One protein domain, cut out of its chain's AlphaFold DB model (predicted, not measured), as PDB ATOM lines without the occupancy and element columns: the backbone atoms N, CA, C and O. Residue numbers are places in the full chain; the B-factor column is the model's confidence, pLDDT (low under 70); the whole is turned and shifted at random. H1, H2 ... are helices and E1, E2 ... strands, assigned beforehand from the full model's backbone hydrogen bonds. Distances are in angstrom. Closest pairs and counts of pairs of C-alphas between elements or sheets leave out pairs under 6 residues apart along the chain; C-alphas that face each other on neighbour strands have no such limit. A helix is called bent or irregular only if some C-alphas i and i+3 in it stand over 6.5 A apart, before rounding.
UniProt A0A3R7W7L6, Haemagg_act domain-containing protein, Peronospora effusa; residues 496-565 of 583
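What this domain is: This is residues 496 to 565 of the 583 residues of the protein "Haemagg_act domain-containing protein" of Peronospora effusa (UniProt A0A3R7W7L6). With little regular structure, the chain is wound in stacked turns: parallel strands E1 and E2 lie side by side in successive turns, and residues 527 to 528 pair parallel with 563 to 564. The 70 printed residues run H1, E1, H2, E2, mixed in class, with 20 in named elements. The whole is compact, radius of gyration of the C-alphas 11.6 A, spanning 31 by 28 by 17 A.

Where its parts are: Find C-alpha 511 at (-36.232, 0.245, -14.238), where H1 runs to 515. E1 spans 520 to 523. H2 covers 530 to 537, 14.4 A long, irregular: C-alphas 533 and 536 are 8.7 A apart. E2, 555 to 557, ends at (-34.563, 11.579, -24.053).

How they stand to each other: Look at N 521 and O 555, 2.8 A apart, where E1 and E2 are parallel at 14 degrees. E1, H2, E2 form a strand-helix-strand unit, parallel strands joined through a helix, with a right-handed crossover. H1 and H2 are apart. O i to N i+4 pairs within hydrogen-bond range are 0 of 1 in H1 and 0 of 4 in H2; i+3 pairs, 2 of 2 and 2 of 5.

The domain as a whole: The printed part has no cut. H2 to E2 is a long link. Residue 548 is under 70 in pLDDT.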
ATOM      1  N   ILE A 496     -42.165   7.691 -19.901       98.62
ATOM      2  CA  ILE A 496     -41.846   7.151 -18.582       98.62
ATOM      3  C   ILE A 496     -42.032   8.248 -17.534       98.62
ATOM      4  O   ILE A 496     -41.436   9.319 -17.623       98.62
ATOM      5  N   THR A 497     -42.846   7.979 -16.514       98.31
ATOM      6  CA  THR A 497     -43.129   8.941 -15.428       98.31
ATOM      7  C   THR A 497     -42.806   8.400 -14.037       98.31
ATOM      8  O   THR A 497     -43.024   9.073 -13.031       98.31
ATOM      9  N   SER A 498     -42.295   7.171 -13.939       98.06
ATOM     10  CA  SER A 498     -42.036   6.526 -12.654       98.06
ATOM     11  C   SER A 498     -40.750   5.711 -12.660       98.06
ATOM     12  O   SER A 498     -40.294   5.247 -13.704       98.06
ATOM     13  N   LEU A 499     -40.167   5.540 -11.469       98.31
ATOM     14  CA  LEU A 499     -38.947   4.761 -11.261       98.31
ATOM     15  C   LEU A 499     -39.138   3.263 -11.560       98.31
ATOM     16  O   LEU A 499     -38.213   2.620 -12.046       98.31
ATOM     17  N   GLY A 500     -40.314   2.716 -11.249       97.25
ATOM     18  CA  GLY A 500     -40.553   1.273 -11.254       97.25
ATOM     19  C   GLY A 500     -40.140   0.570  -9.963       97.25
ATOM     20  O   GLY A 500     -39.661   1.190  -9.010       97.25
ATOM     21  N   ALA A 501     -40.354  -0.746  -9.929       97.06
ATOM     22  CA  ALA A 501     -39.898  -1.623  -8.853       97.06
ATOM     23  C   ALA A 501     -38.525  -2.233  -9.176       97.06
ATOM     24  O   ALA A 501     -38.148  -2.344 -10.342       97.06
ATOM     25  N   MET A 502     -37.796  -2.676  -8.145       96.06
ATOM     26  CA  MET A 502     -36.536  -3.410  -8.313       96.06
ATOM     27  C   MET A 502     -36.740  -4.624  -9.230       96.06
ATOM     28  O   MET A 502     -37.667  -5.403  -9.010       96.06
ATOM     29  N   GLY A 503     -35.884  -4.778 -10.244       94.06
ATOM     30  CA  GLY A 503     -35.983  -5.867 -11.222       94.06
ATOM     31  C   GLY A 503     -37.147  -5.755 -12.217       94.06
ATOM     32  O   GLY A 503     -37.462  -6.743 -12.878       94.06
ATOM     33  N   SER A 504     -37.809  -4.594 -12.325       97.25
ATOM     34  CA  SER A 504     -38.840  -4.367 -13.349       97.25
ATOM     35  C   SER A 504     -38.286  -4.593 -14.760       97.25
ATOM     36  O   SER A 504     -37.158  -4.212 -15.066       97.25
ATOM     37  N   VAL A 505     -39.115  -5.176 -15.629       96.69
ATOM     38  CA  VAL A 505     -38.850  -5.403 -17.065       96.69
ATOM     39  C   VAL A 505     -40.084  -5.068 -17.917       96.69
ATOM     40  O   VAL A 505     -40.320  -5.650 -18.969       96.69
ATOM     41  N   THR A 506     -40.945  -4.172 -17.433       96.81
ATOM     42  CA  THR A 506     -42.247  -3.878 -18.060       96.81
ATOM     43  C   THR A 506     -42.143  -3.072 -19.355       96.81
ATOM     44  O   THR A 506     -43.091  -3.053 -20.134       96.81
ATOM     45  N   GLY A 507     -41.039  -2.351 -19.558       95.94
ATOM     46  CA  GLY A 507     -40.907  -1.311 -20.579       95.94
ATOM     47  C   GLY A 507     -41.760  -0.060 -20.325       95.94
ATOM     48  O   GLY A 507     -41.834   0.790 -21.202       95.94
ATOM     49  N   LEU A 508     -42.420   0.071 -19.167       96.81
ATOM     50  CA  LEU A 508     -43.367   1.165 -18.869       96.81
ATOM     51  C   LEU A 508     -42.929   2.066 -17.703       96.81
ATOM     52  O   LEU A 508     -43.584   3.060 -17.391       96.81
ATOM     53  N   ASP A 509     -41.819   1.726 -17.057       98.06
ATOM     54  CA  ASP A 509     -41.191   2.477 -15.975       98.06
ATOM     55  C   ASP A 509     -39.665   2.498 -16.166       98.06
ATOM     56  O   ASP A 509     -39.141   1.761 -17.004       98.06
ATOM     57  N   LEU A 510     -38.951   3.362 -15.432       98.12
ATOM     58  CA  LEU A 510     -37.516   3.586 -15.644       98.12
ATOM     59  C   LEU A 510     -36.709   2.294 -15.496       98.12
ATOM     60  O   LEU A 510     -35.926   1.977 -16.383       98.12
ATOM     61  N   GLN A 511     -36.909   1.532 -14.416       97.06
ATOM     62  CA  GLN A 511     -36.232   0.245 -14.238       97.06
ATOM     63  C   GLN A 511     -36.670  -0.778 -15.301       97.06
ATOM     64  O   GLN A 511     -35.848  -1.565 -15.775       97.06
ATOM     65  N   GLY A 512     -37.940  -0.718 -15.702       97.44
ATOM     66  CA  GLY A 512     -38.611  -1.573 -16.671       97.44
ATOM     67  C   GLY A 512     -38.063  -1.510 -18.088       97.44
ATOM     68  O   GLY A 512     -38.293  -2.455 -18.842       97.44
ATOM     69  N   ILE A 513     -37.309  -0.468 -18.451       97.50
ATOM     70  CA  ILE A 513     -36.642  -0.355 -19.762       97.50
ATOM     71  C   ILE A 513     -35.756  -1.580 -20.056       97.50
ATOM     72  O   ILE A 513     -35.618  -1.965 -21.217       97.50
ATOM     73  N   ASN A 514     -35.256  -2.278 -19.029       95.12
ATOM     74  CA  ASN A 514     -34.516  -3.536 -19.188       95.12
ATOM     75  C   ASN A 514     -35.295  -4.661 -19.899       95.12
ATOM     76  O   ASN A 514     -34.678  -5.589 -20.415       95.12
ATOM     77  N   GLY A 515     -36.628  -4.589 -19.983       95.81
ATOM     78  CA  GLY A 515     -37.434  -5.515 -20.791       95.81
ATOM     79  C   GLY A 515     -37.627  -5.107 -22.254       95.81
ATOM     80  O   GLY A 515     -38.217  -5.864 -23.020       95.81
ATOM     81  N   ALA A 516     -37.168  -3.918 -22.651       95.75
ATOM     82  CA  ALA A 516     -37.426  -3.320 -23.960       95.75
ATOM     83  C   ALA A 516     -36.243  -2.449 -24.431       95.75
ATOM     84  O   ALA A 516     -36.406  -1.288 -24.798       95.75
ATOM     85  N   LEU A 517     -35.037  -3.021 -24.428       95.25
ATOM     86  CA  LEU A 517     -33.767  -2.310 -24.642       95.25
ATOM     87  C   LEU A 517     -33.569  -1.682 -26.034       95.25
ATOM     88  O   LEU A 517     -32.686  -0.842 -26.201       95.25
ATOM     89  N   SER A 518     -34.379  -2.061 -27.023       95.38
ATOM     90  CA  SER A 518     -34.416  -1.445 -28.358       95.38
ATOM     91  C   SER A 518     -35.526  -0.395 -28.520       95.38
ATOM     92  O   SER A 518     -35.706   0.157 -29.603       95.38
ATOM     93  N   GLY A 519     -36.309  -0.137 -27.467       96.19
ATOM     94  CA  GLY A 519     -37.424   0.808 -27.484       96.19
ATOM     95  C   GLY A 519     -36.983   2.271 -27.417       96.19
ATOM     96  O   GLY A 519     -35.896   2.596 -26.947       96.19
ATOM     97  N   ASN A 520     -37.858   3.177 -27.849       98.00
ATOM     98  CA  ASN A 520     -37.645   4.616 -27.707       98.00
ATOM     99  C   ASN A 520     -38.415   5.129 -26.493       98.00
ATOM    100  O   ASN A 520     -39.609   4.865 -26.351       98.00
ATOM    101  N   PHE A 521     -37.742   5.879 -25.632       98.50
ATOM    102  CA  PHE A 521     -38.261   6.336 -24.355       98.50
ATOM    103  C   PHE A 521     -38.044   7.832 -24.186       98.50
ATOM    104  O   PHE A 521     -37.010   8.373 -24.577       98.50
ATOM    105  N   VAL A 522     -39.017   8.490 -23.564       98.56
ATOM    106  CA  VAL A 522     -38.851   9.852 -23.051       98.56
ATOM    107  C   VAL A 522     -39.311   9.936 -21.608       98.56
ATOM    108  O   VAL A 522     -40.193   9.179 -21.199       98.56
ATOM    109  N   LEU A 523     -38.772  10.870 -20.833       98.69
ATOM    110  CA  LEU A 523     -39.357  11.199 -19.535       98.69
ATOM    111  C   LEU A 523     -40.568  12.122 -19.712       98.69
ATOM    112  O   LEU A 523     -40.509  13.112 -20.433       98.69
ATOM    113  N   GLY A 524     -41.670  11.803 -19.031       98.06
ATOM    114  CA  GLY A 524     -42.853  12.667 -18.927       98.06
ATOM    115  C   GLY A 524     -42.944  13.426 -17.601       98.06
ATOM    116  O   GLY A 524     -43.864  14.219 -17.419       98.06
ATOM    117  N   SER A 525     -42.027  13.161 -16.668       98.31
ATOM    118  CA  SER A 525     -41.900  13.842 -15.378       98.31
ATOM    119  C   SER A 525     -40.502  13.634 -14.792       98.31
ATOM    120  O   SER A 525     -39.820  12.659 -15.117       98.31
ATOM    121  N   ASN A 526     -40.097  14.491 -13.851       98.38
ATOM    122  CA  ASN A 526     -38.925  14.227 -13.015       98.38
ATOM    123  C   ASN A 526     -39.101  12.917 -12.228       98.38
ATOM    124  O   ASN A 526     -40.183  12.640 -11.705       98.38
ATOM    125  N   ILE A 527     -38.024  12.141 -12.088       98.56
ATOM    126  CA  ILE A 527     -38.014  10.896 -11.312       98.56
ATOM    127  C   ILE A 527     -37.067  11.053 -10.125       98.56
ATOM    128  O   ILE A 527     -35.875  11.323 -10.281       98.56
ATOM    129  N   ASN A 528     -37.589  10.846  -8.917       97.75
ATOM    130  CA  ASN A 528     -36.768  10.700  -7.721       97.75
ATOM    131  C   ASN A 528     -36.438   9.218  -7.508       97.75
ATOM    132  O   ASN A 528     -37.300   8.426  -7.128       97.75
ATOM    133  N   ALA A 529     -35.180   8.858  -7.736       97.50
ATOM    134  CA  ALA A 529     -34.672   7.497  -7.661       97.50
ATOM    135  C   ALA A 529     -34.075   7.128  -6.289       97.50
ATOM    136  O   ALA A 529     -33.405   6.104  -6.180       97.50
ATOM    137  N   ALA A 530     -34.338   7.891  -5.220       97.44
ATOM    138  CA  ALA A 530     -33.766   7.639  -3.887       97.44
ATOM    139  C   ALA A 530     -34.044   6.223  -3.340       97.44
ATOM    140  O   ALA A 530     -33.221   5.664  -2.617       97.44
ATOM    141  N   ALA A 531     -35.172   5.614  -3.724       96.88
ATOM    142  CA  ALA A 531     -35.519   4.244  -3.339       96.88
ATOM    143  C   ALA A 531     -34.472   3.207  -3.788       96.88
ATOM    144  O   ALA A 531     -34.353   2.149  -3.173       96.88
ATOM    145  N   THR A 532     -33.684   3.521  -4.819       96.88
ATOM    146  CA  THR A 532     -32.655   2.625  -5.357       96.88
ATOM    147  C   THR A 532     -31.504   2.376  -4.382       96.88
ATOM    148  O   THR A 532     -30.827   1.365  -4.514       96.88
ATOM    149  N   ALA A 533     -31.307   3.212  -3.354       96.31
ATOM    150  CA  ALA A 533     -30.219   3.062  -2.379       96.31
ATOM    151  C   ALA A 533     -30.206   1.703  -1.665       96.31
ATOM    152  O   ALA A 533     -29.141   1.169  -1.362       96.31
ATOM    153  N   THR A 534     -31.379   1.121  -1.413       95.88
ATOM    154  CA  THR A 534     -31.507  -0.189  -0.760       95.88
ATOM    155  C   THR A 534     -31.677  -1.332  -1.756       95.88
ATOM    156  O   THR A 534     -31.760  -2.494  -1.351       95.88
ATOM    157  N   TRP A 535     -31.744  -1.037  -3.057       96.50
ATOM    158  CA  TRP A 535     -31.968  -2.053  -4.074       96.50
ATOM    159  C   TRP A 535     -30.762  -2.968  -4.232       96.50
ATOM    160  O   TRP A 535     -29.616  -2.575  -4.001       96.50
ATOM    161  N   ASN A 536     -31.037  -4.216  -4.618       93.25
ATOM    162  CA  ASN A 536     -30.022  -5.212  -4.944       93.25
ATOM    163  C   ASN A 536     -28.999  -5.451  -3.817       93.25
ATOM    164  O   ASN A 536     -27.809  -5.637  -4.065       93.25
ATOM    165  N   GLY A 537     -29.460  -5.417  -2.561       92.44
ATOM    166  CA  GLY A 537     -28.596  -5.559  -1.385       92.44
ATOM    167  C   GLY A 537     -27.681  -4.351  -1.161       92.44
ATOM    168  O   GLY A 537     -26.535  -4.525  -0.760       92.44
ATOM    169  N   GLY A 538     -28.160  -3.141  -1.467       92.62
ATOM    170  CA  GLY A 538     -27.386  -1.900  -1.371       92.62
ATOM    171  C   GLY A 538     -26.488  -1.616  -2.579       92.62
ATOM    172  O   GLY A 538     -25.702  -0.670  -2.547       92.62
ATOM    173  N   LYS A 539     -26.596  -2.423  -3.643       91.88
ATOM    174  CA  LYS A 539     -25.863  -2.227  -4.904       91.88
ATOM    175  C   LYS A 539     -26.473  -1.140  -5.788       91.88
ATOM    176  O   LYS A 539     -25.792  -0.655  -6.688       91.88
ATOM    177  N   GLY A 540     -27.721  -0.738  -5.553       94.00
ATOM    178  CA  GLY A 540     -28.356   0.330  -6.323       94.00
ATOM    179  C   GLY A 540     -29.275  -0.147  -7.451       94.00
ATOM    180  O   GLY A 540     -29.612  -1.334  -7.547       94.00
ATOM    181  N   PHE A 541     -29.632   0.785  -8.335       94.62
ATOM    182  CA  PHE A 541     -30.437   0.582  -9.549       94.62
ATOM    183  C   PHE A 541     -29.783  -0.402 -10.530       94.62
ATOM    184  O   PHE A 541     -28.563  -0.365 -10.701       94.62
ATOM    185  N   ASP A 542     -30.561  -1.293 -11.153       92.12
ATOM    186  CA  ASP A 542     -30.044  -2.152 -12.224       92.12
ATOM    187  C   ASP A 542     -29.879  -1.316 -13.489       92.12
ATOM    188  O   ASP A 542     -30.873  -0.869 -14.060       92.12
ATOM    189  N   SER A 543     -28.630  -1.112 -13.911       93.38
ATOM    190  CA  SER A 543     -28.280  -0.366 -15.120       93.38
ATOM    191  C   SER A 543     -29.112  -0.827 -16.323       93.38
ATOM    192  O   SER A 543     -29.450  -2.007 -16.444       93.38
ATOM    193  N   LEU A 544     -29.460   0.113 -17.200       93.31
ATOM    194  CA  LEU A 544     -30.196  -0.158 -18.427       93.31
ATOM    195  C   LEU A 544     -29.266  -0.821 -19.441       93.31
ATOM    196  O   LEU A 544     -28.305  -0.203 -19.908       93.31
ATOM    197  N   GLY A 545     -29.549  -2.083 -19.745       89.81
ATOM    198  CA  GLY A 545     -28.699  -2.947 -20.554       89.81
ATOM    199  C   GLY A 545     -27.442  -3.428 -19.820       89.81
ATOM    200  O   GLY A 545     -27.053  -2.906 -18.773       89.81
ATOM    201  N   THR A 546     -26.795  -4.436 -20.395       85.38
ATOM    202  CA  THR A 546     -25.549  -5.044 -19.906       85.38
ATOM    203  C   THR A 546     -24.559  -5.225 -21.050       85.38
ATOM    204  O   THR A 546     -24.966  -5.399 -22.200       85.38
ATOM    205  N   VAL A 547     -23.261  -5.261 -20.748       73.50
ATOM    206  CA  VAL A 547     -22.247  -5.673 -21.731       73.50
ATOM    207  C   VAL A 547     -22.502  -7.094 -22.270       73.50
ATOM    208  O   VAL A 547     -22.966  -7.966 -21.535       73.50
ATOM    209  N   ALA A 548     -22.124  -7.335 -23.533       69.81
ATOM    210  CA  ALA A 548     -22.106  -8.634 -24.219       69.81
ATOM    211  C   ALA A 548     -23.482  -9.187 -24.649       69.81
ATOM    212  O   ALA A 548     -23.887 -10.276 -24.240       69.81
ATOM    213  N   GLY A 549     -24.151  -8.475 -25.562       71.25
ATOM    214  CA  GLY A 549     -25.353  -8.948 -26.266       71.25
ATOM    215  C   GLY A 549     -26.679  -8.576 -25.597       71.25
ATOM    216  O   GLY A 549     -27.717  -9.140 -25.948       71.25
ATOM    217  N   GLY A 550     -26.640  -7.653 -24.635       84.06
ATOM    218  CA  GLY A 550     -27.789  -7.111 -23.908       84.06
ATOM    219  C   GLY A 550     -27.739  -5.586 -23.794       84.06
ATOM    220  O   GLY A 550     -28.205  -5.037 -22.801       84.06
ATOM    221  N   GLU A 551     -27.119  -4.900 -24.753       90.75
ATOM    222  CA  GLU A 551     -26.927  -3.451 -24.725       90.75
ATOM    223  C   GLU A 551     -28.244  -2.681 -24.947       90.75
ATOM    224  O   GLU A 551     -29.142  -3.130 -25.668       90.75
ATOM    225  N   PHE A 552     -28.348  -1.473 -24.379       93.75
ATOM    226  CA  PHE A 552     -29.399  -0.535 -24.776       93.75
ATOM    227  C   PHE A 552     -29.078   0.006 -26.177       93.75
ATOM    228  O   PHE A 552     -28.006   0.569 -26.404       93.75
ATOM    229  N   THR A 553     -30.001  -0.204 -27.116       94.06
ATOM    230  CA  THR A 553     -29.876   0.173 -28.542       94.06
ATOM    231  C   THR A 553     -30.970   1.143 -28.987       94.06
ATOM    232  O   THR A 553     -30.995   1.580 -30.135       94.06
ATOM    233  N   GLY A 554     -31.899   1.460 -28.085       93.94
ATOM    234  CA  GLY A 554     -32.969   2.412 -28.317       93.94
ATOM    235  C   GLY A 554     -32.555   3.871 -28.117       93.94
ATOM    236  O   GLY A 554     -31.382   4.210 -27.971       93.94
ATOM    237  N   THR A 555     -33.558   4.749 -28.060       94.94
ATOM    238  CA  THR A 555     -33.375   6.177 -27.753       94.94
ATOM    239  C   THR A 555     -33.921   6.490 -26.366       94.94
ATOM    240  O   THR A 555     -34.999   6.014 -26.015       94.94
ATOM    241  N   PHE A 556     -33.229   7.320 -25.587       96.44
ATOM    242  CA  PHE A 556     -33.725   7.829 -24.307       96.44
ATOM    243  C   PHE A 556     -33.515   9.344 -24.226       96.44
ATOM    244  O   PHE A 556     -32.374   9.804 -24.217       96.44
ATOM    245  N   ASP A 557     -34.602  10.113 -24.156       95.88
ATOM    246  CA  ASP A 557     -34.563  11.579 -24.053       95.88
ATOM    247  C   ASP A 557     -35.229  12.061 -22.753       95.88
ATOM    248  O   ASP A 557     -36.286  11.581 -22.344       95.88
ATOM    249  N   GLY A 558     -34.611  13.021 -22.067       96.19
ATOM    250  CA  GLY A 558     -35.159  13.562 -20.823       96.19
ATOM    251  C   GLY A 558     -36.385  14.455 -21.029       96.19
ATOM    252  O   GLY A 558     -37.118  14.692 -20.078       96.19
ATOM    253  N   LEU A 559     -36.605  14.988 -22.231       96.75
ATOM    254  CA  LEU A 559     -37.692  15.903 -22.582       96.75
ATOM    255  C   LEU A 559     -37.833  17.088 -21.599       96.75
ATOM    256  O   LEU A 559     -38.928  17.549 -21.269       96.75
ATOM    257  N   GLY A 560     -36.684  17.570 -21.111       96.94
ATOM    258  CA  GLY A 560     -36.557  18.632 -20.108       96.94
ATOM    259  C   GLY A 560     -36.659  18.180 -18.642       96.94
ATOM    260  O   GLY A 560     -36.572  19.023 -17.752       96.94
ATOM    261  N   HIS A 561     -36.800  16.881 -18.369       98.50
ATOM    262  CA  HIS A 561     -36.844  16.294 -17.024       98.50
ATOM    263  C   HIS A 561     -35.511  15.681 -16.589       98.50
ATOM    264  O   HIS A 561     -34.615  15.416 -17.389       98.50
ATOM    265  N   SER A 562     -35.404  15.420 -15.287       97.50
ATOM    266  CA  SER A 562     -34.230  14.846 -14.633       97.50
ATOM    267  C   SER A 562     -34.557  13.584 -13.831       97.50
ATOM    268  O   SER A 562     -35.652  13.425 -13.283       97.50
ATOM    269  N   ILE A 563     -33.563  12.704 -13.716       98.06
ATOM    270  CA  ILE A 563     -33.540  11.614 -12.737       98.06
ATOM    271  C   ILE A 563     -32.603  12.047 -11.610       98.06
ATOM    272  O   ILE A 563     -31.434  12.345 -11.844       98.06
ATOM    273  N   SER A 564     -33.115  12.095 -10.385       97.75
ATOM    274  CA  SER A 564     -32.382  12.549  -9.199       97.75
ATOM    275  C   SER A 564     -32.197  11.417  -8.192       97.75
ATOM    276  O   SER A 564     -32.983  10.476  -8.166       97.75
ATOM    277  N   ASN A 565     -31.172  11.508  -7.341       96.44
ATOM    278  CA  ASN A 565     -30.915  10.563  -6.241       96.44
ATOM    279  C   ASN A 565     -30.761   9.087  -6.665       96.44
ATOM    280  O   ASN A 565     -31.062   8.180  -5.889       96.44
TER     281      ASN A 565